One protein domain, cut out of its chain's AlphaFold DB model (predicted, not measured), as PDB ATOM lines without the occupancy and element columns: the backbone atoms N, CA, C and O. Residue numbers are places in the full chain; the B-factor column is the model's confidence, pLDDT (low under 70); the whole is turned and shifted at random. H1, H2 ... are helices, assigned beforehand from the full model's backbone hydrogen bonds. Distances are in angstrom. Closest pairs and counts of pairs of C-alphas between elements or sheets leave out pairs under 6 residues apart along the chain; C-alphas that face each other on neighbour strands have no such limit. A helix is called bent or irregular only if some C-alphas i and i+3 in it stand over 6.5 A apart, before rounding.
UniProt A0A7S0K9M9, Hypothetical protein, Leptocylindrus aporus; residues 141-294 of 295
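What this domain is: This is residues 141 to 294 of the 295 residues of the protein "Hypothetical protein" of Leptocylindrus aporus (UniProt A0A7S0K9M9). A loose-ended bundle of helices H2, H3, H4 and H5b has H2 near its middle, and the H3-H4 hairpin reaches out at one end. H1 crosses H5b, H5a crosses H4, and a long loop, residues 259 to 282, leads to H6 at the other end. The printed part has 154 residues with six named helices, H1 to H6 in chain order, and no named strand: all helix. It is compact, with a radius of gyration of the C-alphas of 16.4 A and spans of 49 by 40 by 35 A.

Where its parts are: H1, residues 147 to 158, begins at C-alpha 147 (12.102, 63.140, -24.948) and measures 16.8 A. H2 is residues 160 to 171, 16.7 A; H3 178 to 195, 26.0 A; H4 201 to 225, 36.1 A. H5, residues 235 to 258, was assigned as one helix by its hydrogen bonds but is bent: C-alphas 245 and 248 are 9.2 A apart. Its arms are H5a, 235 to 245, and H5b, 248 to 258, each 15.5 A; H5a is irregular, with C-alphas 236 and 239 7.6 A apart. H6, residues 283 to 292, 16.3 A, ends at C-alpha 292 (-0.627, 36.660, -37.733).

How they stand to each other: H2 touches H5b, the same way at a shallow tilt of 21 degrees; the closest C-alphas, Val 167 and His 255, are 5.8 A apart. H2 and H3 form a hairpin, closest at C-alphas 165 and 179, 5.4 A. H3 and H4 form another, closest at C-alphas 193 and 204, 6.6 A. H5a touches H4 at a steep tilt of 45 degrees, closest at C-alphas 239 and 216, 5.4 A. H1 touches H5b, closest at C-alphas 156 and 248, 4.9 A. H6 only just touches H2, with 3 pairs of C-alphas within 8 A, the closest 285 and 170, 6.6 A. Every O i to N i+4 pair is within hydrogen-bond range in H1, H2, H3, H4 and H5b; H5a has 5 of 7, and H6 0 of 6, with 2 of 7 O i to N i+3 pairs.

The domain as a whole: The C-alphas farthest apart, Asp 198 and Arg 294, are 51.1 A apart. The printed part has no cut; the link H5 to H6 is long. Mean pLDDT of the printed part is 76.7; residues 260 to 294 are among those under 70.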
ATOM      1  N   CYS A 141       7.780  62.694 -36.125       83.56
ATOM      2  CA  CYS A 141       9.002  62.769 -35.322       83.56
ATOM      3  C   CYS A 141       9.404  64.203 -34.947       83.56
ATOM      4  O   CYS A 141      10.116  64.367 -33.965       83.56
ATOM      5  N   PHE A 142       8.949  65.220 -35.687       82.56
ATOM      6  CA  PHE A 142       9.220  66.627 -35.369       82.56
ATOM      7  C   PHE A 142       8.105  67.288 -34.553       82.56
ATOM      8  O   PHE A 142       8.359  68.248 -33.835       82.56
ATOM      9  N   ASN A 143       6.877  66.772 -34.651       79.38
ATOM     10  CA  ASN A 143       5.705  67.356 -33.993       79.38
ATOM     11  C   ASN A 143       5.604  66.948 -32.520       79.38
ATOM     12  O   ASN A 143       5.072  67.688 -31.695       79.38
ATOM     13  N   LYS A 144       6.116  65.761 -32.184       68.06
ATOM     14  CA  LYS A 144       6.234  65.293 -30.806       68.06
ATOM     15  C   LYS A 144       7.658  65.554 -30.334       68.06
ATOM     16  O   LYS A 144       8.528  64.704 -30.463       68.06
ATOM     17  N   CYS A 145       7.893  66.746 -29.786       61.62
ATOM     18  CA  CYS A 145       9.103  67.043 -29.014       61.62
ATOM     19  C   CYS A 145       9.045  66.393 -27.621       61.62
ATOM     20  O   CYS A 145       9.406  67.018 -26.626       61.62
ATOM     21  N   ASP A 146       8.537  65.164 -27.524       72.38
ATOM     22  CA  ASP A 146       8.737  64.369 -26.326       72.38
ATOM     23  C   ASP A 146      10.175  63.831 -26.320       72.38
ATOM     24  O   ASP A 146      10.801  63.621 -27.363       72.38
ATOM     25  N   GLU A 147      10.728  63.636 -25.121       69.25
ATOM     26  CA  GLU A 147      12.102  63.140 -24.948       69.25
ATOM     27  C   GLU A 147      12.317  61.811 -25.699       69.25
ATOM     28  O   GLU A 147      13.383  61.574 -26.267       69.25
ATOM     29  N   GLN A 148      11.266  60.986 -25.790       72.50
ATOM     30  CA  GLN A 148      11.274  59.721 -26.523       72.50
ATOM     31  C   GLN A 148      11.341  59.914 -28.045       72.50
ATOM     32  O   GLN A 148      12.146  59.252 -28.702       72.50
ATOM     33  N   GLY A 149      10.559  60.828 -28.627       77.38
ATOM     34  CA  GLY A 149      10.523  61.064 -30.070       77.38
ATOM     35  C   GLY A 149      11.860  61.543 -30.627       77.38
ATOM     36  O   GLY A 149      12.326  61.009 -31.641       77.38
ATOM     37  N   ILE A 150      12.515  62.479 -29.933       82.75
ATOM     38  CA  ILE A 150      13.838  62.997 -30.319       82.75
ATOM     39  C   ILE A 150      14.898  61.899 -30.192       82.75
ATOM     40  O   ILE A 150      15.711  61.725 -31.101       82.75
ATOM     41  N   GLN A 151      14.870  61.115 -29.110       83.00
ATOM     42  CA  GLN A 151      15.810  60.013 -28.921       83.00
ATOM     43  C   GLN A 151      15.677  58.971 -30.039       83.00
ATOM     44  O   GLN A 151      16.674  58.642 -30.686       83.00
ATOM     45  N   THR A 152      14.465  58.484 -30.325       83.81
ATOM     46  CA  THR A 152      14.233  57.520 -31.412       83.81
ATOM     47  C   THR A 152      14.662  58.084 -32.767       83.81
ATOM     48  O   THR A 152      15.210  57.343 -33.582       83.81
ATOM     49  N   PHE A 153      14.464  59.384 -33.012       87.44
ATOM     50  CA  PHE A 153      14.925  60.044 -34.235       87.44
ATOM     51  C   PHE A 153      16.444  60.085 -34.357       87.44
ATOM     52  O   PHE A 153      16.980  59.695 -35.393       87.44
ATOM     53  N   CYS A 154      17.154  60.460 -33.296       86.88
ATOM     54  CA  CYS A 154      18.613  60.421 -33.280       86.88
ATOM     55  C   CYS A 154      19.139  58.999 -33.529       86.88
ATOM     56  O   CYS A 154      20.006  58.811 -34.382       86.88
ATOM     57  N   TYR A 155      18.577  57.978 -32.872       86.56
ATOM     58  CA  TYR A 155      18.965  56.585 -33.129       86.56
ATOM     59  C   TYR A 155      18.678  56.154 -34.572       86.56
ATOM     60  O   TYR A 155      19.535  55.530 -35.195       86.56
ATOM     61  N   ALA A 156      17.534  56.540 -35.141       88.19
ATOM     62  CA  ALA A 156      17.207  56.241 -36.531       88.19
ATOM     63  C   ALA A 156      18.129  56.959 -37.533       88.19
ATOM     64  O   ALA A 156      18.410  56.407 -38.593       88.19
ATOM     65  N   CYS A 157      18.619  58.159 -37.212       87.25
ATOM     66  CA  CYS A 157      19.550  58.910 -38.055       87.25
ATOM     67  C   CYS A 157      20.987  58.376 -37.978       87.25
ATOM     68  O   CYS A 157      21.649  58.259 -39.006       87.25
ATOM     69  N   PHE A 158      21.473  58.039 -36.780       86.06
ATOM     70  CA  PHE A 158      22.883  57.687 -36.560       86.06
ATOM     71  C   PHE A 158      23.152  56.175 -36.473       86.06
ATOM     72  O   PHE A 158      24.276  55.742 -36.708       86.06
ATOM     73  N   CYS A 159      22.143  55.355 -36.166       87.44
ATOM     74  CA  CYS A 159      22.244  53.896 -35.991       87.44
ATOM     75  C   CYS A 159      21.047  53.196 -36.659       87.44
ATOM     76  O   CYS A 159      20.410  52.321 -36.068       87.44
ATOM     77  N   VAL A 160      20.722  53.583 -37.901       88.44
ATOM     78  CA  VAL A 160      19.507  53.133 -38.606       88.44
ATOM     79  C   VAL A 160      19.347  51.611 -38.610       88.44
ATOM     80  O   VAL A 160      18.262  51.102 -38.340       88.44
ATOM     81  N   GLY A 161      20.431  50.864 -38.840       86.19
ATOM     82  CA  GLY A 161      20.381  49.403 -38.843       86.19
ATOM     83  C   GLY A 161      20.153  48.797 -37.453       86.19
ATOM     84  O   GLY A 161      19.478  47.780 -37.345       86.19
ATOM     85  N   CYS A 162      20.617  49.453 -36.388       86.38
ATOM     86  CA  CYS A 162      20.379  49.052 -34.999       86.38
ATOM     87  C   CYS A 162      18.891  49.209 -34.666       86.38
ATOM     88  O   CYS A 162      18.244  48.260 -34.229       86.38
ATOM     89  N   SER A 163      18.321  50.380 -34.963       89.06
ATOM     90  CA  SER A 163      16.892  50.651 -34.770       89.06
ATOM     91  C   SER A 163      16.018  49.708 -35.594       89.06
ATOM     92  O   SER A 163      15.026  49.181 -35.095       89.06
ATOM     93  N   LEU A 164      16.411  49.438 -36.838       89.62
ATOM     94  CA  LEU A 164      15.696  48.508 -37.702       89.62
ATOM     95  C   LEU A 164      15.778  47.069 -37.178       89.62
ATOM     96  O   LEU A 164      14.766  46.376 -37.162       89.62
ATOM     97  N   SER A 165      16.943  46.642 -36.677       85.75
ATOM     98  CA  SER A 165      17.110  45.321 -36.062       85.75
ATOM     99  C   SER A 165      16.226  45.135 -34.827       85.75
ATOM    100  O   SER A 165      15.664  44.061 -34.651       85.75
ATOM    101  N   GLN A 166      16.017  46.192 -34.031       86.62
ATOM    102  CA  GLN A 166      15.107  46.162 -32.883       86.62
ATOM    103  C   GLN A 166      13.649  46.022 -33.328       86.62
ATOM    104  O   GLN A 166      12.931  45.177 -32.801       86.62
ATOM    105  N   VAL A 167      13.213  46.798 -34.328       90.25
ATOM    106  CA  VAL A 167      11.859  46.670 -34.903       90.25
ATOM    107  C   VAL A 167      11.635  45.254 -35.420       90.25
ATOM    108  O   VAL A 167      10.611  44.636 -35.143       90.25
ATOM    109  N   VAL A 168      12.606  44.727 -36.157       88.56
ATOM    110  CA  VAL A 168      12.518  43.399 -36.749       88.56
ATOM    111  C   VAL A 168      12.552  42.298 -35.696       88.56
ATOM    112  O   VAL A 168      11.793  41.346 -35.834       88.56
ATOM    113  N   GLY A 169      13.373  42.429 -34.653       84.00
ATOM    114  CA  GLY A 169      13.424  41.484 -33.538       84.00
ATOM    115  C   GLY A 169      12.123  41.460 -32.736       84.00
ATOM    116  O   GLY A 169      11.652  40.387 -32.382       84.00
ATOM    117  N   ARG A 170      11.481  42.619 -32.532       82.94
ATOM    118  CA  ARG A 170      10.166  42.708 -31.867       82.94
ATOM    119  C   ARG A 170       9.039  42.057 -32.667       82.94
ATOM    120  O   ARG A 170       8.069  41.591 -32.084       82.94
ATOM    121  N   LEU A 171       9.146  42.069 -33.993       84.19
ATOM    122  CA  LEU A 171       8.146  41.503 -34.900       84.19
ATOM    123  C   LEU A 171       8.492  40.092 -35.391       84.19
ATOM    124  O   LEU A 171       7.698  39.493 -36.113       84.19
ATOM    125  N   ASP A 172       9.697  39.617 -35.069       82.62
ATOM    126  CA  ASP A 172      10.302  38.373 -35.547       82.62
ATOM    127  C   ASP A 172      10.106  38.124 -37.060       82.62
ATOM    128  O   ASP A 172       9.736  37.044 -37.521       82.62
ATOM    129  N   LEU A 173      10.316  39.159 -37.884       80.50
ATOM    130  CA  LEU A 173       9.985  39.093 -39.319       80.50
ATOM    131  C   LEU A 173      10.908  38.181 -40.146       80.50
ATOM    132  O   LEU A 173      10.574  37.890 -41.304       80.50
ATOM    133  N   PHE A 174      12.080  37.810 -39.619       77.75
ATOM    134  CA  PHE A 174      13.075  37.000 -40.338       77.75
ATOM    135  C   PHE A 174      13.801  35.959 -39.451       77.75
ATOM    136  O   PHE A 174      14.829  35.419 -39.864       77.75
ATOM    137  N   GLY A 175      13.261  35.638 -38.268       78.06
ATOM    138  CA  GLY A 175      13.783  34.598 -37.374       78.06
ATOM    139  C   GLY A 175      15.024  34.996 -36.563       78.06
ATOM    140  O   GLY A 175      15.519  36.127 -36.624       78.06
ATOM    141  N   GLU A 176      15.579  34.027 -35.829       75.44
ATOM    142  CA  GLU A 176      16.643  34.234 -34.827       75.44
ATOM    143  C   GLU A 176      17.940  34.854 -35.387       75.44
ATOM    144  O   GLU A 176      18.665  35.552 -34.681       75.44
ATOM    145  N   ASN A 177      18.224  34.674 -36.681       74.69
ATOM    146  CA  ASN A 177      19.470  35.144 -37.300       74.69
ATOM    147  C   ASN A 177      19.437  36.612 -37.749       74.69
ATOM    148  O   ASN A 177      20.441  37.139 -38.236       74.69
ATOM    149  N   THR A 178      18.303  37.294 -37.606       72.00
ATOM    150  CA  THR A 178      18.107  38.603 -38.233       72.00
ATOM    151  C   THR A 178      19.025  39.686 -37.676       72.00
ATOM    152  O   THR A 178      19.629  40.445 -38.435       72.00
ATOM    153  N   ILE A 179      19.165  39.741 -36.349       73.19
ATOM    154  CA  ILE A 179      20.006  40.732 -35.664       73.19
ATOM    155  C   ILE A 179      21.465  40.570 -36.106       73.19
ATOM    156  O   ILE A 179      22.129  41.558 -36.420       73.19
ATOM    157  N   SER A 180      21.936  39.325 -36.219       76.00
ATOM    158  CA  SER A 180      23.287  39.003 -36.685       76.00
ATOM    159  C   SER A 180      23.530  39.463 -38.125       76.00
ATOM    160  O   SER A 180      24.583  40.030 -38.411       76.00
ATOM    161  N   VAL A 181      22.554  39.284 -39.024       78.31
ATOM    162  CA  VAL A 181      22.664  39.723 -40.428       78.31
ATOM    163  C   VAL A 181      22.751  41.247 -40.523       78.31
ATOM    164  O   VAL A 181      23.665  41.765 -41.163       78.31
ATOM    165  N   PHE A 182      21.857  41.984 -39.857       76.62
ATOM    166  CA  PHE A 182      21.896  43.451 -39.879       76.62
ATOM    167  C   PHE A 182      23.153  44.005 -39.201       76.62
ATOM    168  O   PHE A 182      23.784  44.911 -39.740       76.62
ATOM    169  N   GLY A 183      23.561  43.432 -38.065       75.38
ATOM    170  CA  GLY A 183      24.797  43.806 -37.380       75.38
ATOM    171  C   GLY A 183      26.028  43.617 -38.269       75.38
ATOM    172  O   GLY A 183      26.853  44.523 -38.383       75.38
ATOM    173  N   PHE A 184      26.111  42.485 -38.974       81.94
ATOM    174  CA  PHE A 184      27.185  42.221 -39.930       81.94
ATOM    175  C   PHE A 184      27.202  43.237 -41.080       81.94
ATOM    176  O   PHE A 184      28.264  43.775 -41.393       81.94
ATOM    177  N   LEU A 185      26.045  43.557 -41.672       78.38
ATOM    178  CA  LEU A 185      25.946  44.546 -42.753       78.38
ATOM    179  C   LEU A 185      26.395  45.949 -42.308       78.38
ATOM    180  O   LEU A 185      27.077  46.638 -43.064       78.38
ATOM    181  N   ILE A 186      26.069  46.357 -41.077       77.38
ATOM    182  CA  ILE A 186      26.500  47.645 -40.509       77.38
ATOM    183  C   ILE A 186      28.016  47.668 -40.289       77.38
ATOM    184  O   ILE A 186      28.674  48.631 -40.680       77.38
ATOM    185  N   ILE A 187      28.587  46.616 -39.691       81.19
ATOM    186  CA  ILE A 187      30.039  46.520 -39.470       81.19
ATOM    187  C   ILE A 187      30.770  46.548 -40.812       81.19
ATOM    188  O   ILE A 187      31.732  47.297 -40.976       81.19
ATOM    189  N   LEU A 188      30.281  45.785 -41.790       81.25
ATOM    190  CA  LEU A 188      30.829  45.761 -43.139       81.25
ATOM    191  C   LEU A 188      30.785  47.153 -43.788       81.25
ATOM    192  O   LEU A 188      31.783  47.574 -44.365       81.25
ATOM    193  N   GLN A 189      29.687  47.899 -43.626       76.00
ATOM    194  CA  GLN A 189      29.567  49.280 -44.104       76.00
ATOM    195  C   GLN A 189      30.594  50.216 -43.456       76.00
ATOM    196  O   GLN A 189      31.257  50.974 -44.162       76.00
ATOM    197  N   VAL A 190      30.766  50.161 -42.131       76.56
ATOM    198  CA  VAL A 190      31.740  51.005 -41.414       76.56
ATOM    199  C   VAL A 190      33.171  50.675 -41.842       76.56
ATOM    200  O   VAL A 190      33.972  51.586 -42.070       76.56
ATOM    201  N   LEU A 191      33.494  49.388 -41.998       81.12
ATOM    202  CA  LEU A 191      34.809  48.939 -42.456       81.12
ATOM    203  C   LEU A 191      35.084  49.384 -43.892       81.12
ATOM    204  O   LEU A 191      36.138  49.960 -44.158       81.12
ATOM    205  N   ILE A 192      34.123  49.183 -44.801       78.12
ATOM    206  CA  ILE A 192      34.227  49.642 -46.188       78.12
ATOM    207  C   ILE A 192      34.437  51.149 -46.204       78.12
ATOM    208  O   ILE A 192      35.412  51.594 -46.798       78.12
ATOM    209  N   PHE A 193      33.612  51.934 -45.510       75.38
ATOM    210  CA  PHE A 193      33.746  53.390 -45.467       75.38
ATOM    211  C   PHE A 193      35.118  53.842 -44.941       75.38
ATOM    212  O   PHE A 193      35.738  54.729 -45.523       75.38
ATOM    213  N   SER A 194      35.634  53.185 -43.897       76.69
ATOM    214  CA  SER A 194      36.924  53.520 -43.275       76.69
ATOM    215  C   SER A 194      38.128  53.224 -44.177       76.69
ATOM    216  O   SER A 194      39.101  53.976 -44.171       76.69
ATOM    217  N   ILE A 195      38.066  52.149 -44.968       78.62
ATOM    218  CA  ILE A 195      39.132  51.746 -45.903       78.62
ATOM    219  C   ILE A 195      39.063  52.562 -47.208       78.62
ATOM    220  O   ILE A 195      40.063  52.768 -47.887       78.62
ATOM    221  N   SER A 196      37.878  53.058 -47.560       67.50
ATOM    222  CA  SER A 196      37.537  53.548 -48.901       67.50
ATOM    223  C   SER A 196      37.794  55.032 -49.153       67.50
ATOM    224  O   SER A 196      37.218  55.576 -50.097       67.50
ATOM    225  N   ARG A 197      38.642  55.679 -48.342       69.50
ATOM    226  CA  ARG A 197      38.767  57.145 -48.261       69.50
ATOM    227  C   ARG A 197      38.954  57.863 -49.610       69.50
ATOM    228  O   ARG A 197      38.486  58.989 -49.711       69.50
ATOM    229  N   ASP A 198      39.507  57.199 -50.634       67.00
ATOM    230  CA  ASP A 198      39.841  57.845 -51.915       67.00
ATOM    231  C   ASP A 198      39.222  57.241 -53.204       67.00
ATOM    232  O   ASP A 198      39.425  57.818 -54.269       67.00
ATOM    233  N   ALA A 199      38.447  56.138 -53.190       59.72
ATOM    234  CA  ALA A 199      37.947  55.567 -54.471       59.72
ATOM    235  C   ALA A 199      36.673  54.692 -54.462       59.72
ATOM    236  O   ALA A 199      36.232  54.255 -55.524       59.72
ATOM    237  N   ASN A 200      36.034  54.424 -53.323       62.66
ATOM    238  CA  ASN A 200      35.029  53.348 -53.236       62.66
ATOM    239  C   ASN A 200      33.587  53.848 -53.019       62.66
ATOM    240  O   ASN A 200      32.815  53.295 -52.231       62.66
ATOM    241  N   GLY A 201      33.183  54.875 -53.775       71.50
ATOM    242  CA  GLY A 201      31.800  55.375 -53.776       71.50
ATOM    243  C   GLY A 201      30.764  54.303 -54.142       71.50
ATOM    244  O   GLY A 201      29.658  54.307 -53.606       71.50
ATOM    245  N   TYR A 202      31.134  53.331 -54.982       78.44
ATOM    246  CA  TYR A 202      30.247  52.238 -55.391       78.44
ATOM    247  C   TYR A 202      29.843  51.324 -54.234       78.44
ATOM    248  O   TYR A 202      28.664  51.017 -54.098       78.44
ATOM    249  N   ALA A 203      30.786  50.916 -53.381       77.56
ATOM    250  CA  ALA A 203      30.481  50.016 -52.271       77.56
ATOM    251  C   ALA A 203      29.573  50.694 -51.231       77.56
ATOM    252  O   ALA A 203      28.588  50.101 -50.791       77.56
ATOM    253  N   SER A 204      29.846  51.968 -50.921       79.44
ATOM    254  CA  SER A 204      28.976  52.777 -50.056       79.44
ATOM    255  C   SER A 204      27.576  52.959 -50.661       79.44
ATOM    256  O   SER A 204      26.575  52.808 -49.964       79.44
ATOM    257  N   SER A 205      27.495  53.203 -51.974       83.06
ATOM    258  CA  SER A 205      26.226  53.311 -52.705       83.06
ATOM    259  C   SER A 205      25.424  52.008 -52.652       83.06
ATOM    260  O   SER A 205      24.251  52.028 -52.284       83.06
ATOM    261  N   VAL A 206      26.046  50.858 -52.938       84.44
ATOM    262  CA  VAL A 206      25.382  49.544 -52.883       84.44
ATOM    263  C   VAL A 206      24.798  49.284 -51.497       84.44
ATOM    264  O   VAL A 206      23.646  48.879 -51.386       84.44
ATOM    265  N   LEU A 207      25.552  49.558 -50.435       81.69
ATOM    266  CA  LEU A 207      25.083  49.331 -49.069       81.69
ATOM    267  C   LEU A 207      23.977  50.304 -48.652       81.69
ATOM    268  O   LEU A 207      23.032  49.887 -47.981       81.69
ATOM    269  N   TYR A 208      24.027  51.559 -49.107       85.62
ATOM    270  CA  TYR A 208      22.913  52.496 -48.964       85.62
ATOM    271  C   TYR A 208      21.637  51.966 -49.641       85.62
ATOM    272  O   TYR A 208      20.584  51.917 -49.004       85.62
ATOM    273  N   TRP A 209      21.734  51.493 -50.888       87.88
ATOM    274  CA  TRP A 209      20.607  50.891 -51.610       87.88
ATOM    275  C   TRP A 209      20.080  49.625 -50.925       87.88
ATOM    276  O   TRP A 209      18.868  49.458 -50.813       87.88
ATOM    277  N   CYS A 210      20.959  48.765 -50.403       87.31
ATOM    278  CA  CYS A 210      20.558  47.600 -49.615       87.31
ATOM    279  C   CYS A 210      19.770  48.008 -48.363       87.31
ATOM    280  O   CYS A 210      18.702  47.457 -48.109       87.31
ATOM    281  N   MET A 211      20.248  49.003 -47.609       88.31
ATOM    282  CA  MET A 211      19.548  49.499 -46.418       88.31
ATOM    283  C   MET A 211      18.193  50.120 -46.755       88.31
ATOM    284  O   MET A 211      17.208  49.851 -46.065       88.31
ATOM    285  N   LEU A 212      18.118  50.897 -47.835       90.88
ATOM    286  CA  LEU A 212      16.864  51.443 -48.342       90.88
ATOM    287  C   LEU A 212      15.868  50.322 -48.680       90.88
ATOM    288  O   LEU A 212      14.731  50.357 -48.213       90.88
ATOM    289  N   LEU A 213      16.297  49.297 -49.422       90.56
ATOM    290  CA  LEU A 213      15.457  48.139 -49.746       90.56
ATOM    291  C   LEU A 213      14.979  47.407 -48.486       90.56
ATOM    292  O   LEU A 213      13.806  47.043 -48.404       90.56
ATOM    293  N   CYS A 214      15.840  47.239 -47.479       90.81
ATOM    294  CA  CYS A 214      15.446  46.653 -46.199       90.81
ATOM    295  C   CYS A 214      14.340  47.464 -45.515       90.81
ATOM    296  O   CYS A 214      13.350  46.881 -45.072       90.81
ATOM    297  N   ILE A 215      14.471  48.793 -45.458       94.00
ATOM    298  CA  ILE A 215      13.453  49.680 -44.874       94.00
ATOM    299  C   ILE A 215      12.117  49.524 -45.614       94.00
ATOM    300  O   ILE A 215      11.082  49.365 -44.965       94.00
ATOM    301  N   VAL A 216      12.136  49.504 -46.951       94.12
ATOM    302  CA  VAL A 216      10.936  49.327 -47.789       94.12
ATOM    303  C   VAL A 216      10.273  47.974 -47.527       94.12
ATOM    304  O   VAL A 216       9.073  47.922 -47.266       94.12
ATOM    305  N   ILE A 217      11.043  46.881 -47.529       92.19
ATOM    306  CA  ILE A 217      10.524  45.525 -47.293       92.19
ATOM    307  C   ILE A 217       9.911  45.407 -45.894       92.19
ATOM    308  O   ILE A 217       8.830  44.839 -45.735       92.19
ATOM    309  N   ILE A 218      10.588  45.932 -44.872       93.00
ATOM    310  CA  ILE A 218      10.107  45.864 -43.489       93.00
ATOM    311  C   ILE A 218       8.835  46.681 -43.336       93.00
ATOM    312  O   ILE A 218       7.859  46.184 -42.779       93.00
ATOM    313  N   ARG A 219       8.803  47.898 -43.883       94.38
ATOM    314  CA  ARG A 219       7.610  48.740 -43.861       94.38
ATOM    315  C   ARG A 219       6.429  48.068 -44.556       94.38
ATOM    316  O   ARG A 219       5.346  48.036 -43.978       94.38
ATOM    317  N   TYR A 220       6.650  47.467 -45.721       93.44
ATOM    318  CA  TYR A 220       5.634  46.702 -46.438       93.44
ATOM    319  C   TYR A 220       5.088  45.542 -45.594       93.44
ATOM    320  O   TYR A 220       3.874  45.410 -45.431       93.44
ATOM    321  N   LYS A 221       5.976  44.732 -44.998       92.25
ATOM    322  CA  LYS A 221       5.582  43.621 -44.117       92.25
ATOM    323  C   LYS A 221       4.766  44.109 -42.920       92.25
ATOM    324  O   LYS A 221       3.727  43.527 -42.626       92.25
ATOM    325  N   VAL A 222       5.193  45.195 -42.276       92.81
ATOM    326  CA  VAL A 222       4.469  45.823 -41.161       92.81
ATOM    327  C   VAL A 222       3.085  46.295 -41.603       92.81
ATOM    328  O   VAL A 222       2.102  45.976 -40.940       92.81
ATOM    329  N   ARG A 223       2.955  46.967 -42.755       93.81
ATOM    330  CA  ARG A 223       1.638  47.378 -43.271       93.81
ATOM    331  C   ARG A 223       0.707  46.192 -43.468       93.81
ATOM    332  O   ARG A 223      -0.442  46.255 -43.040       93.81
ATOM    333  N   LYS A 224       1.196  45.106 -44.072       90.62
ATOM    334  CA  LYS A 224       0.402  43.883 -44.260       90.62
ATOM    335  C   LYS A 224      -0.001  43.260 -42.924       90.62
ATOM    336  O   LYS A 224      -1.175  42.963 -42.744       90.62
ATOM    337  N   MET A 225       0.935  43.157 -41.983       86.69
ATOM    338  CA  MET A 225       0.719  42.581 -40.652       86.69
ATOM    339  C   MET A 225      -0.318  43.354 -39.819       86.69
ATOM    340  O   MET A 225      -1.097  42.748 -39.090       86.69
ATOM    341  N   PHE A 226      -0.357  44.683 -39.936       89.25
ATOM    342  CA  PHE A 226      -1.302  45.534 -39.199       89.25
ATOM    343  C   PHE A 226      -2.486  46.018 -40.054       89.25
ATOM    344  O   PHE A 226      -3.208  46.938 -39.656       89.25
ATOM    345  N   ALA A 227      -2.693  45.402 -41.225       91.06
ATOM    346  CA  ALA A 227      -3.741  45.733 -42.192       91.06
ATOM    347  C   ALA A 227      -3.819  47.234 -42.549       91.06
ATOM    348  O   ALA A 227      -4.903  47.772 -42.770       91.06
ATOM    349  N   ILE A 228      -2.679  47.928 -42.581       93.50
ATOM    350  CA  ILE A 228      -2.593  49.358 -42.893       93.50
ATOM    351  C   ILE A 228      -2.771  49.534 -44.411       93.50
ATOM    352  O   ILE A 228      -1.943  49.019 -45.171       93.50
ATOM    353  N   PRO A 229      -3.825  50.233 -44.872       91.44
ATOM    354  CA  PRO A 229      -4.052  50.457 -46.289       91.44
ATOM    355  C   PRO A 229      -2.990  51.397 -46.860       91.44
ATOM    356  O   PRO A 229      -2.454  52.258 -46.160       91.44
ATOM    357  N   GLU A 230      -2.705  51.238 -48.148       89.50
ATOM    358  CA  GLU A 230      -1.842  52.172 -48.869       89.50
ATOM    359  C   GLU A 230      -2.564  53.511 -49.011       89.50
ATOM    360  O   GLU A 230      -3.775  53.555 -49.266       89.50
ATOM    361  N   THR A 231      -1.837  54.612 -48.857       82.94
ATOM    362  CA  THR A 231      -2.413  55.917 -49.152       82.94
ATOM    363  C   THR A 231      -2.569  56.050 -50.664       82.94
ATOM    364  O   THR A 231      -1.626  55.918 -51.446       82.94
ATOM    365  N   THR A 232      -3.794  56.327 -51.104       69.75
ATOM    366  CA  THR A 232      -4.145  56.420 -52.531       69.75
ATOM    367  C   THR A 232      -3.372  57.509 -53.279       69.75
ATOM    368  O   THR A 232      -3.303  57.465 -54.503       69.75
ATOM    369  N   ALA A 233      -2.774  58.464 -52.562       78.75
ATOM    370  CA  ALA A 233      -2.022  59.575 -53.137       78.75
ATOM    371  C   ALA A 233      -0.668  59.163 -53.744       78.75
ATOM    372  O   ALA A 233      -0.251  59.753 -54.737       78.75
ATOM    373  N   LEU A 234       0.017  58.167 -53.170       79.62
ATOM    374  CA  LEU A 234       1.359  57.735 -53.601       79.62
ATOM    375  C   LEU A 234       1.347  56.381 -54.329       79.62
ATOM    376  O   LEU A 234       2.336  56.003 -54.961       79.62
ATOM    377  N   GLY A 235       0.218  55.667 -54.274       83.75
ATOM    378  CA  GLY A 235       0.037  54.382 -54.938       83.75
ATOM    379  C   GLY A 235       0.966  53.286 -54.388       83.75
ATOM    380  O   GLY A 235       1.443  53.389 -53.256       83.75
ATOM    381  N   PRO A 236       1.275  52.244 -55.184       84.06
ATOM    382  CA  PRO A 236       2.046  51.082 -54.723       84.06
ATOM    383  C   PRO A 236       3.506  51.417 -54.378       84.06
ATOM    384  O   PRO A 236       4.219  50.604 -53.793       84.06
ATOM    385  N   CYS A 237       3.968  52.615 -54.741       89.75
ATOM    386  CA  CYS A 237       5.325  53.083 -54.488       89.75
ATOM    387  C   CYS A 237       5.465  53.863 -53.174       89.75
ATOM    388  O   CYS A 237       6.569  54.324 -52.886       89.75
ATOM    389  N   GLU A 238       4.399  54.010 -52.377       93.06
ATOM    390  CA  GLU A 238       4.413  54.768 -51.117       93.06
ATOM    391  C   GLU A 238       5.606  54.394 -50.228       93.06
ATOM    392  O   GLU A 238       6.379  55.267 -49.843       93.06
ATOM    393  N   ASP A 239       5.821  53.103 -49.963       93.19
ATOM    394  CA  ASP A 239       6.914  52.662 -49.088       93.19
ATOM    395  C   ASP A 239       8.298  53.016 -49.644       93.19
ATOM    396  O   ASP A 239       9.186  53.405 -48.881       93.19
ATOM    397  N   PHE A 240       8.475  52.912 -50.966       93.38
ATOM    398  CA  PHE A 240       9.723  53.256 -51.643       93.38
ATOM    399  C   PHE A 240      10.000  54.758 -51.575       93.38
ATOM    400  O   PHE A 240      11.099  55.162 -51.195       93.38
ATOM    401  N   ILE A 241       8.998  55.589 -51.875       93.50
ATOM    402  CA  ILE A 241       9.112  57.052 -51.838       93.50
ATOM    403  C   ILE A 241       9.377  57.521 -50.406       93.50
ATOM    404  O   ILE A 241      10.306  58.290 -50.169       93.50
ATOM    405  N   CYS A 242       8.627  57.003 -49.433       92.56
ATOM    406  CA  CYS A 242       8.838  57.294 -48.019       92.56
ATOM    407  C   CYS A 242      10.255  56.923 -47.559       92.56
ATOM    408  O   CYS A 242      10.906  57.720 -46.881       92.56
ATOM    409  N   GLY A 243      10.750  55.744 -47.953       92.00
ATOM    410  CA  GLY A 243      12.111  55.303 -47.652       92.00
ATOM    411  C   GLY A 243      13.184  56.201 -48.277       92.00
ATOM    412  O   GLY A 243      14.156  56.535 -47.602       92.00
ATOM    413  N   CYS A 244      12.994  56.627 -49.531       91.00
ATOM    414  CA  CYS A 244      13.941  57.484 -50.250       91.00
ATOM    415  C   CYS A 244      13.984  58.910 -49.689       91.00
ATOM    416  O   CYS A 244      15.063  59.475 -49.531       91.00
ATOM    417  N   CYS A 245      12.822  59.501 -49.397       92.25
ATOM    418  CA  CYS A 245      12.722  60.902 -48.982       92.25
ATOM    419  C   CYS A 245      13.087  61.112 -47.508       92.25
ATOM    420  O   CYS A 245      13.738  62.101 -47.182       92.25
ATOM    421  N   CYS A 246      12.674  60.210 -46.611       91.50
ATOM    422  CA  CYS A 246      13.047  60.288 -45.198       91.50
ATOM    423  C   CYS A 246      13.125  58.899 -44.546       91.50
ATOM    424  O   CYS A 246      12.266  58.509 -43.750       91.50
ATOM    425  N   GLY A 247      14.192  58.153 -44.847       92.69
ATOM    426  CA  GLY A 247      14.419  56.822 -44.275       92.69
ATOM    427  C   GLY A 247      14.435  56.800 -42.740       92.69
ATOM    428  O   GLY A 247      13.841  55.907 -42.138       92.69
ATOM    429  N   SER A 248      15.028  57.805 -42.087       93.50
ATOM    430  CA  SER A 248      15.023  57.902 -40.619       93.50
ATOM    431  C   SER A 248      13.612  58.101 -40.059       93.50
ATOM    432  O   SER A 248      13.223  57.388 -39.137       93.50
ATOM    433  N   CYS A 249      12.807  58.981 -40.665       94.38
ATOM    434  CA  CYS A 249      11.401  59.176 -40.310       94.38
ATOM    435  C   CYS A 249      10.603  57.865 -40.395       94.38
ATOM    436  O   CYS A 249       9.827  57.547 -39.492       94.38
ATOM    437  N   VAL A 250      10.816  57.082 -41.462       95.94
ATOM    438  CA  VAL A 250      10.184  55.764 -41.632       95.94
ATOM    439  C   VAL A 250      10.558  54.832 -40.486       95.94
ATOM    440  O   VAL A 250       9.676  54.202 -39.905       95.94
ATOM    441  N   VAL A 251      11.839  54.760 -40.126       94.94
ATOM    442  CA  VAL A 251      12.304  53.912 -39.021       94.94
ATOM    443  C   VAL A 251      11.726  54.372 -37.681       94.94
ATOM    444  O   VAL A 251      11.284  53.531 -36.898       94.94
ATOM    445  N   CYS A 252      11.619  55.679 -37.431       92.88
ATOM    446  CA  CYS A 252      10.940  56.200 -36.242       92.88
ATOM    447  C   CYS A 252       9.460  55.828 -36.203       92.88
ATOM    448  O   CYS A 252       8.961  55.411 -35.160       92.88
ATOM    449  N   GLN A 253       8.759  55.979 -37.328       94.06
ATOM    450  CA  GLN A 253       7.348  55.623 -37.437       94.06
ATOM    451  C   GLN A 253       7.148  54.129 -37.165       94.06
ATOM    452  O   GLN A 253       6.248  53.766 -36.412       94.06
ATOM    453  N   LEU A 254       8.016  53.273 -37.717       94.38
ATOM    454  CA  LEU A 254       8.014  51.836 -37.452       94.38
ATOM    455  C   LEU A 254       8.235  51.544 -35.965       94.38
ATOM    456  O   LEU A 254       7.439  50.818 -35.378       94.38
ATOM    457  N   HIS A 255       9.253  52.146 -35.343       91.00
ATOM    458  CA  HIS A 255       9.553  51.948 -33.923       91.00
ATOM    459  C   HIS A 255       8.373  52.340 -33.029       91.00
ATOM    460  O   HIS A 255       7.921  51.535 -32.219       91.00
ATOM    461  N   ARG A 256       7.821  53.544 -33.212       88.69
ATOM    462  CA  ARG A 256       6.692  54.023 -32.401       88.69
ATOM    463  C   ARG A 256       5.423  53.213 -32.621       88.69
ATOM    464  O   ARG A 256       4.618  53.104 -31.697       88.69
ATOM    465  N   HIS A 257       5.229  52.673 -33.823       91.31
ATOM    466  CA  HIS A 257       4.075  51.838 -34.135       91.31
ATOM    467  C   HIS A 257       4.129  50.487 -33.415       91.31
ATOM    468  O   HIS A 257       3.105  50.057 -32.891       91.31
ATOM    469  N   VAL A 258       5.307  49.856 -33.354       89.12
ATOM    470  CA  VAL A 258       5.488  48.569 -32.660       89.12
ATOM    471  C   VAL A 258       5.639  48.713 -31.145       89.12
ATOM    472  O   VAL A 258       5.494  47.737 -30.419       89.12
ATOM    473  N   GLU A 259       5.948  49.913 -30.654       84.50
ATOM    474  CA  GLU A 259       6.127  50.181 -29.229       84.50
ATOM    475  C   GLU A 259       4.786  50.402 -28.511       84.50
ATOM    476  O   GLU A 259       4.012  51.318 -28.830       84.50
ATOM    477  N   ASP A 260       4.530  49.582 -27.491       68.88
ATOM    478  CA  ASP A 260       3.378  49.727 -26.610       68.88
ATOM    479  C   ASP A 260       3.683  50.749 -25.504       68.88
ATOM    480  O   ASP A 260       4.324  50.472 -24.494       68.88
ATOM    481  N   THR A 261       3.279  51.998 -25.729       56.53
ATOM    482  CA  THR A 261       3.742  53.147 -24.933       56.53
ATOM    483  C   THR A 261       3.005  53.441 -23.609       56.53
ATOM    484  O   THR A 261       3.470  54.345 -22.915       56.53
ATOM    485  N   PRO A 262       1.888  52.806 -23.177       52.56
ATOM    486  CA  PRO A 262       1.246  53.269 -21.947       52.56
ATOM    487  C   PRO A 262       2.080  52.969 -20.685       52.56
ATOM    488  O   PRO A 262       1.953  53.704 -19.710       52.56
ATOM    489  N   THR A 263       2.973  51.974 -20.709       48.00
ATOM    490  CA  THR A 263       3.821  51.572 -19.567       48.00
ATOM    491  C   THR A 263       5.256  52.105 -19.616       48.00
ATOM    492  O   THR A 263       5.904  52.199 -18.580       48.00
ATOM    493  N   MET A 264       5.750  52.544 -20.779       50.34
ATOM    494  CA  MET A 264       7.150  52.973 -20.961       50.34
ATOM    495  C   MET A 264       7.409  54.456 -20.624       50.34
ATOM    496  O   MET A 264       8.456  54.999 -20.982       50.34
ATOM    497  N   ARG A 265       6.491  55.153 -19.934       45.47
ATOM    498  CA  ARG A 265       6.752  56.507 -19.397       45.47
ATOM    499  C   ARG A 265       7.725  56.410 -18.223       45.47
ATOM    500  O   ARG A 265       7.318  56.330 -17.071       45.47
ATOM    501  N   GLY A 266       9.017  56.399 -18.526       48.50
ATOM    502  CA  GLY A 266      10.084  56.404 -17.521       48.50
ATOM    503  C   GLY A 266      11.300  55.547 -17.867       48.50
ATOM    504  O   GLY A 266      12.258  55.535 -17.093       48.50
ATOM    505  N   ALA A 267      11.290  54.841 -19.004       45.22
ATOM    506  CA  ALA A 267      12.454  54.088 -19.454       45.22
ATOM    507  C   ALA A 267      13.602  55.055 -19.799       45.22
ATOM    508  O   ALA A 267      13.544  55.809 -20.767       45.22
ATOM    509  N   ARG A 268      14.634  55.047 -18.947       51.16
ATOM    510  CA  ARG A 268      15.918  55.732 -19.156       51.16
ATOM    511  C   ARG A 268      16.622  55.132 -20.380       51.16
ATOM    512  O   ARG A 268      16.321  54.004 -20.753       51.16
ATOM    513  N   CYS A 269      17.608  55.842 -20.931       50.75
ATOM    514  CA  CYS A 269      18.395  55.530 -22.142       50.75
ATOM    515  C   CYS A 269      19.036  54.123 -22.273       50.75
ATOM    516  O   CYS A 269      19.770  53.886 -23.228       50.75
ATOM    517  N   CYS A 270      18.798  53.193 -21.350       51.75
ATOM    518  CA  CYS A 270      19.390  51.864 -21.325       51.75
ATOM    519  C   CYS A 270      18.321  50.810 -21.634       51.75
ATOM    520  O   CYS A 270      17.676  50.286 -20.725       51.75
ATOM    521  N   TYR A 271      18.153  50.497 -22.916       57.28
ATOM    522  CA  TYR A 271      17.482  49.266 -23.326       57.28
ATOM    523  C   TYR A 271      18.458  48.086 -23.213       57.28
ATOM    524  O   TYR A 271      19.667  48.249 -23.395       57.28
ATOM    525  N   ASP A 272      17.946  46.896 -22.910       56.41
ATOM    526  CA  ASP A 272      18.702  45.652 -23.020       56.41
ATOM    527  C   ASP A 272      18.977  45.298 -24.499       56.41
ATOM    528  O   ASP A 272      18.550  45.995 -25.424       56.41
ATOM    529  N   PHE A 273      19.679  44.190 -24.754       54.72
ATOM    530  CA  PHE A 273      19.959  43.743 -26.127       54.72
ATOM    531  C   PHE A 273      18.692  43.448 -26.958       54.72
ATOM    532  O   PHE A 273      18.776  43.354 -28.180       54.72
ATOM    533  N   ASN A 274      17.531  43.304 -26.309       55.47
ATOM    534  CA  ASN A 274      16.233  43.061 -26.939       55.47
ATOM    535  C   ASN A 274      15.451  44.359 -27.186       55.47
ATOM    536  O   ASN A 274      14.343  44.314 -27.720       55.47
ATOM    537  N   GLY A 275      15.987  45.520 -26.799       55.81
ATOM    538  CA  GLY A 275      15.259  46.776 -26.906       55.81
ATOM    539  C   GLY A 275      14.171  46.929 -25.837       55.81
ATOM    540  O   GLY A 275      13.192  47.627 -26.097       55.81
ATOM    541  N   LEU A 276      14.292  46.281 -24.671       60.03
ATOM    542  CA  LEU A 276      13.349  46.378 -23.548       60.03
ATOM    543  C   LEU A 276      14.018  46.961 -22.295       60.03
ATOM    544  O   LEU A 276      15.228  46.803 -22.114       60.03
ATOM    545  N   PRO A 277      13.268  47.635 -21.404       58.28
ATOM    546  CA  PRO A 277      13.763  47.973 -20.081       58.28
ATOM    547  C   PRO A 277      14.171  46.698 -19.325       58.28
ATOM    548  O   PRO A 277      13.476  45.680 -19.414       58.28
ATOM    549  N   PRO A 278      15.266  46.727 -18.551       57.38
ATOM    550  CA  PRO A 278      15.664  45.583 -17.740       57.38
ATOM    551  C   PRO A 278      14.554  45.220 -16.741       57.38
ATOM    552  O   PRO A 278      14.183  46.038 -15.901       57.38
ATOM    553  N   GLY A 279      14.044  43.987 -16.826       61.25
ATOM    554  CA  GLY A 279      13.011  43.451 -15.929       61.25
ATOM    555  C   GLY A 279      11.617  43.273 -16.544       61.25
ATOM    556  O   GLY A 279      10.750  42.716 -15.876       61.25
ATOM    557  N   GLU A 280      11.389  43.684 -17.795       60.09
ATOM    558  CA  GLU A 280      10.118  43.422 -18.486       60.09
ATOM    559  C   GLU A 280      10.035  41.969 -19.011       60.09
ATOM    560  O   GLU A 280      10.980  41.487 -19.649       60.09
ATOM    561  N   PRO A 281       8.927  41.241 -18.762       56.38
ATOM    562  CA  PRO A 281       8.765  39.864 -19.222       56.38
ATOM    563  C   PRO A 281       8.653  39.789 -20.752       56.38
ATOM    564  O   PRO A 281       7.849  40.479 -21.371       56.38
ATOM    565  N   LYS A 282       9.434  38.889 -21.364       55.09
ATOM    566  CA  LYS A 282       9.490  38.678 -22.826       55.09
ATOM    567  C   LYS A 282       8.234  38.030 -23.423       55.09
ATOM    568  O   LYS A 282       8.053  38.063 -24.635       55.09
ATOM    569  N   GLU A 283       7.389  37.432 -22.584       51.38
ATOM    570  CA  GLU A 283       6.311  36.518 -22.992       51.38
ATOM    571  C   GLU A 283       5.240  37.156 -23.888       51.38
ATOM    572  O   GLU A 283       4.563  36.456 -24.639       51.38
ATOM    573  N   TRP A 284       5.075  38.478 -23.840       50.56
ATOM    574  CA  TRP A 284       3.987  39.134 -24.560       50.56
ATOM    575  C   TRP A 284       4.276  39.346 -26.053       50.56
ATOM    576  O   TRP A 284       3.349  39.268 -26.861       50.56
ATOM    577  N   TYR A 285       5.541  39.539 -26.451       48.91
ATOM    578  CA  TYR A 285       5.913  39.706 -27.865       48.91
ATOM    579  C   TYR A 285       5.645  38.435 -28.679       48.91
ATOM    580  O   TYR A 285       5.185  38.506 -29.817       48.91
ATOM    581  N   THR A 286       5.838  37.267 -28.064       41.94
ATOM    582  CA  THR A 286       5.639  35.957 -28.696       41.94
ATOM    583  C   THR A 286       4.170  35.687 -29.061       41.94
ATOM    584  O   THR A 286       3.894  34.939 -29.997       41.94
ATOM    585  N   LYS A 287       3.196  36.322 -28.386       45.38
ATOM    586  CA  LYS A 287       1.756  36.114 -28.649       45.38
ATOM    587  C   LYS A 287       1.261  36.765 -29.948       45.38
ATOM    588  O   LYS A 287       0.464  36.147 -30.648       45.38
ATOM    589  N   LEU A 288       1.758  37.951 -30.323       47.12
ATOM    590  CA  LEU A 288       1.378  38.621 -31.585       47.12
ATOM    591  C   LEU A 288       1.750  37.796 -32.832       47.12
ATOM    592  O   LEU A 288       1.121  37.924 -33.883       47.12
ATOM    593  N   GLN A 289       2.758  36.933 -32.713       45.69
ATOM    594  CA  GLN A 289       3.270  36.115 -33.808       45.69
ATOM    595  C   GLN A 289       2.361  34.937 -34.175       45.69
ATOM    596  O   GLN A 289       2.245  34.592 -35.350       45.69
ATOM    597  N   ILE A 290       1.711  34.317 -33.186       43.78
ATOM    598  CA  ILE A 290       0.916  33.095 -33.394       43.78
ATOM    599  C   ILE A 290      -0.383  33.402 -34.151       43.78
ATOM    600  O   ILE A 290      -0.881  32.555 -34.895       43.78
ATOM    601  N   GLU A 291      -0.911  34.616 -33.999       47.19
ATOM    602  CA  GLU A 291      -2.186  35.018 -34.595       47.19
ATOM    603  C   GLU A 291      -2.034  35.538 -36.035       47.19
ATOM    604  O   GLU A 291      -2.912  35.311 -36.863       47.19
ATOM    605  N   ASN A 292      -0.885  36.135 -36.384       44.06
ATOM    606  CA  ASN A 292      -0.627  36.660 -37.733       44.06
ATOM    607  C   ASN A 292      -0.016  35.648 -38.720       44.06
ATOM    608  O   ASN A 292      -0.025  35.906 -39.920       44.06
ATOM    609  N   GLN A 293       0.489  34.495 -38.265       38.44
ATOM    610  CA  GLN A 293       0.985  33.432 -39.158       38.44
ATOM    611  C   GLN A 293      -0.108  32.480 -39.680       38.44
ATOM    612  O   GLN A 293       0.211  31.462 -40.293       38.44
ATOM    613  N   ARG A 294      -1.394  32.775 -39.443       43.59
ATOM    614  CA  ARG A 294      -2.507  31.878 -39.802       43.59
ATOM    615  C   ARG A 294      -3.520  32.422 -40.808       43.59
ATOM    616  O   ARG A 294      -4.594  31.837 -40.956       43.59
TER     617      ARG A 294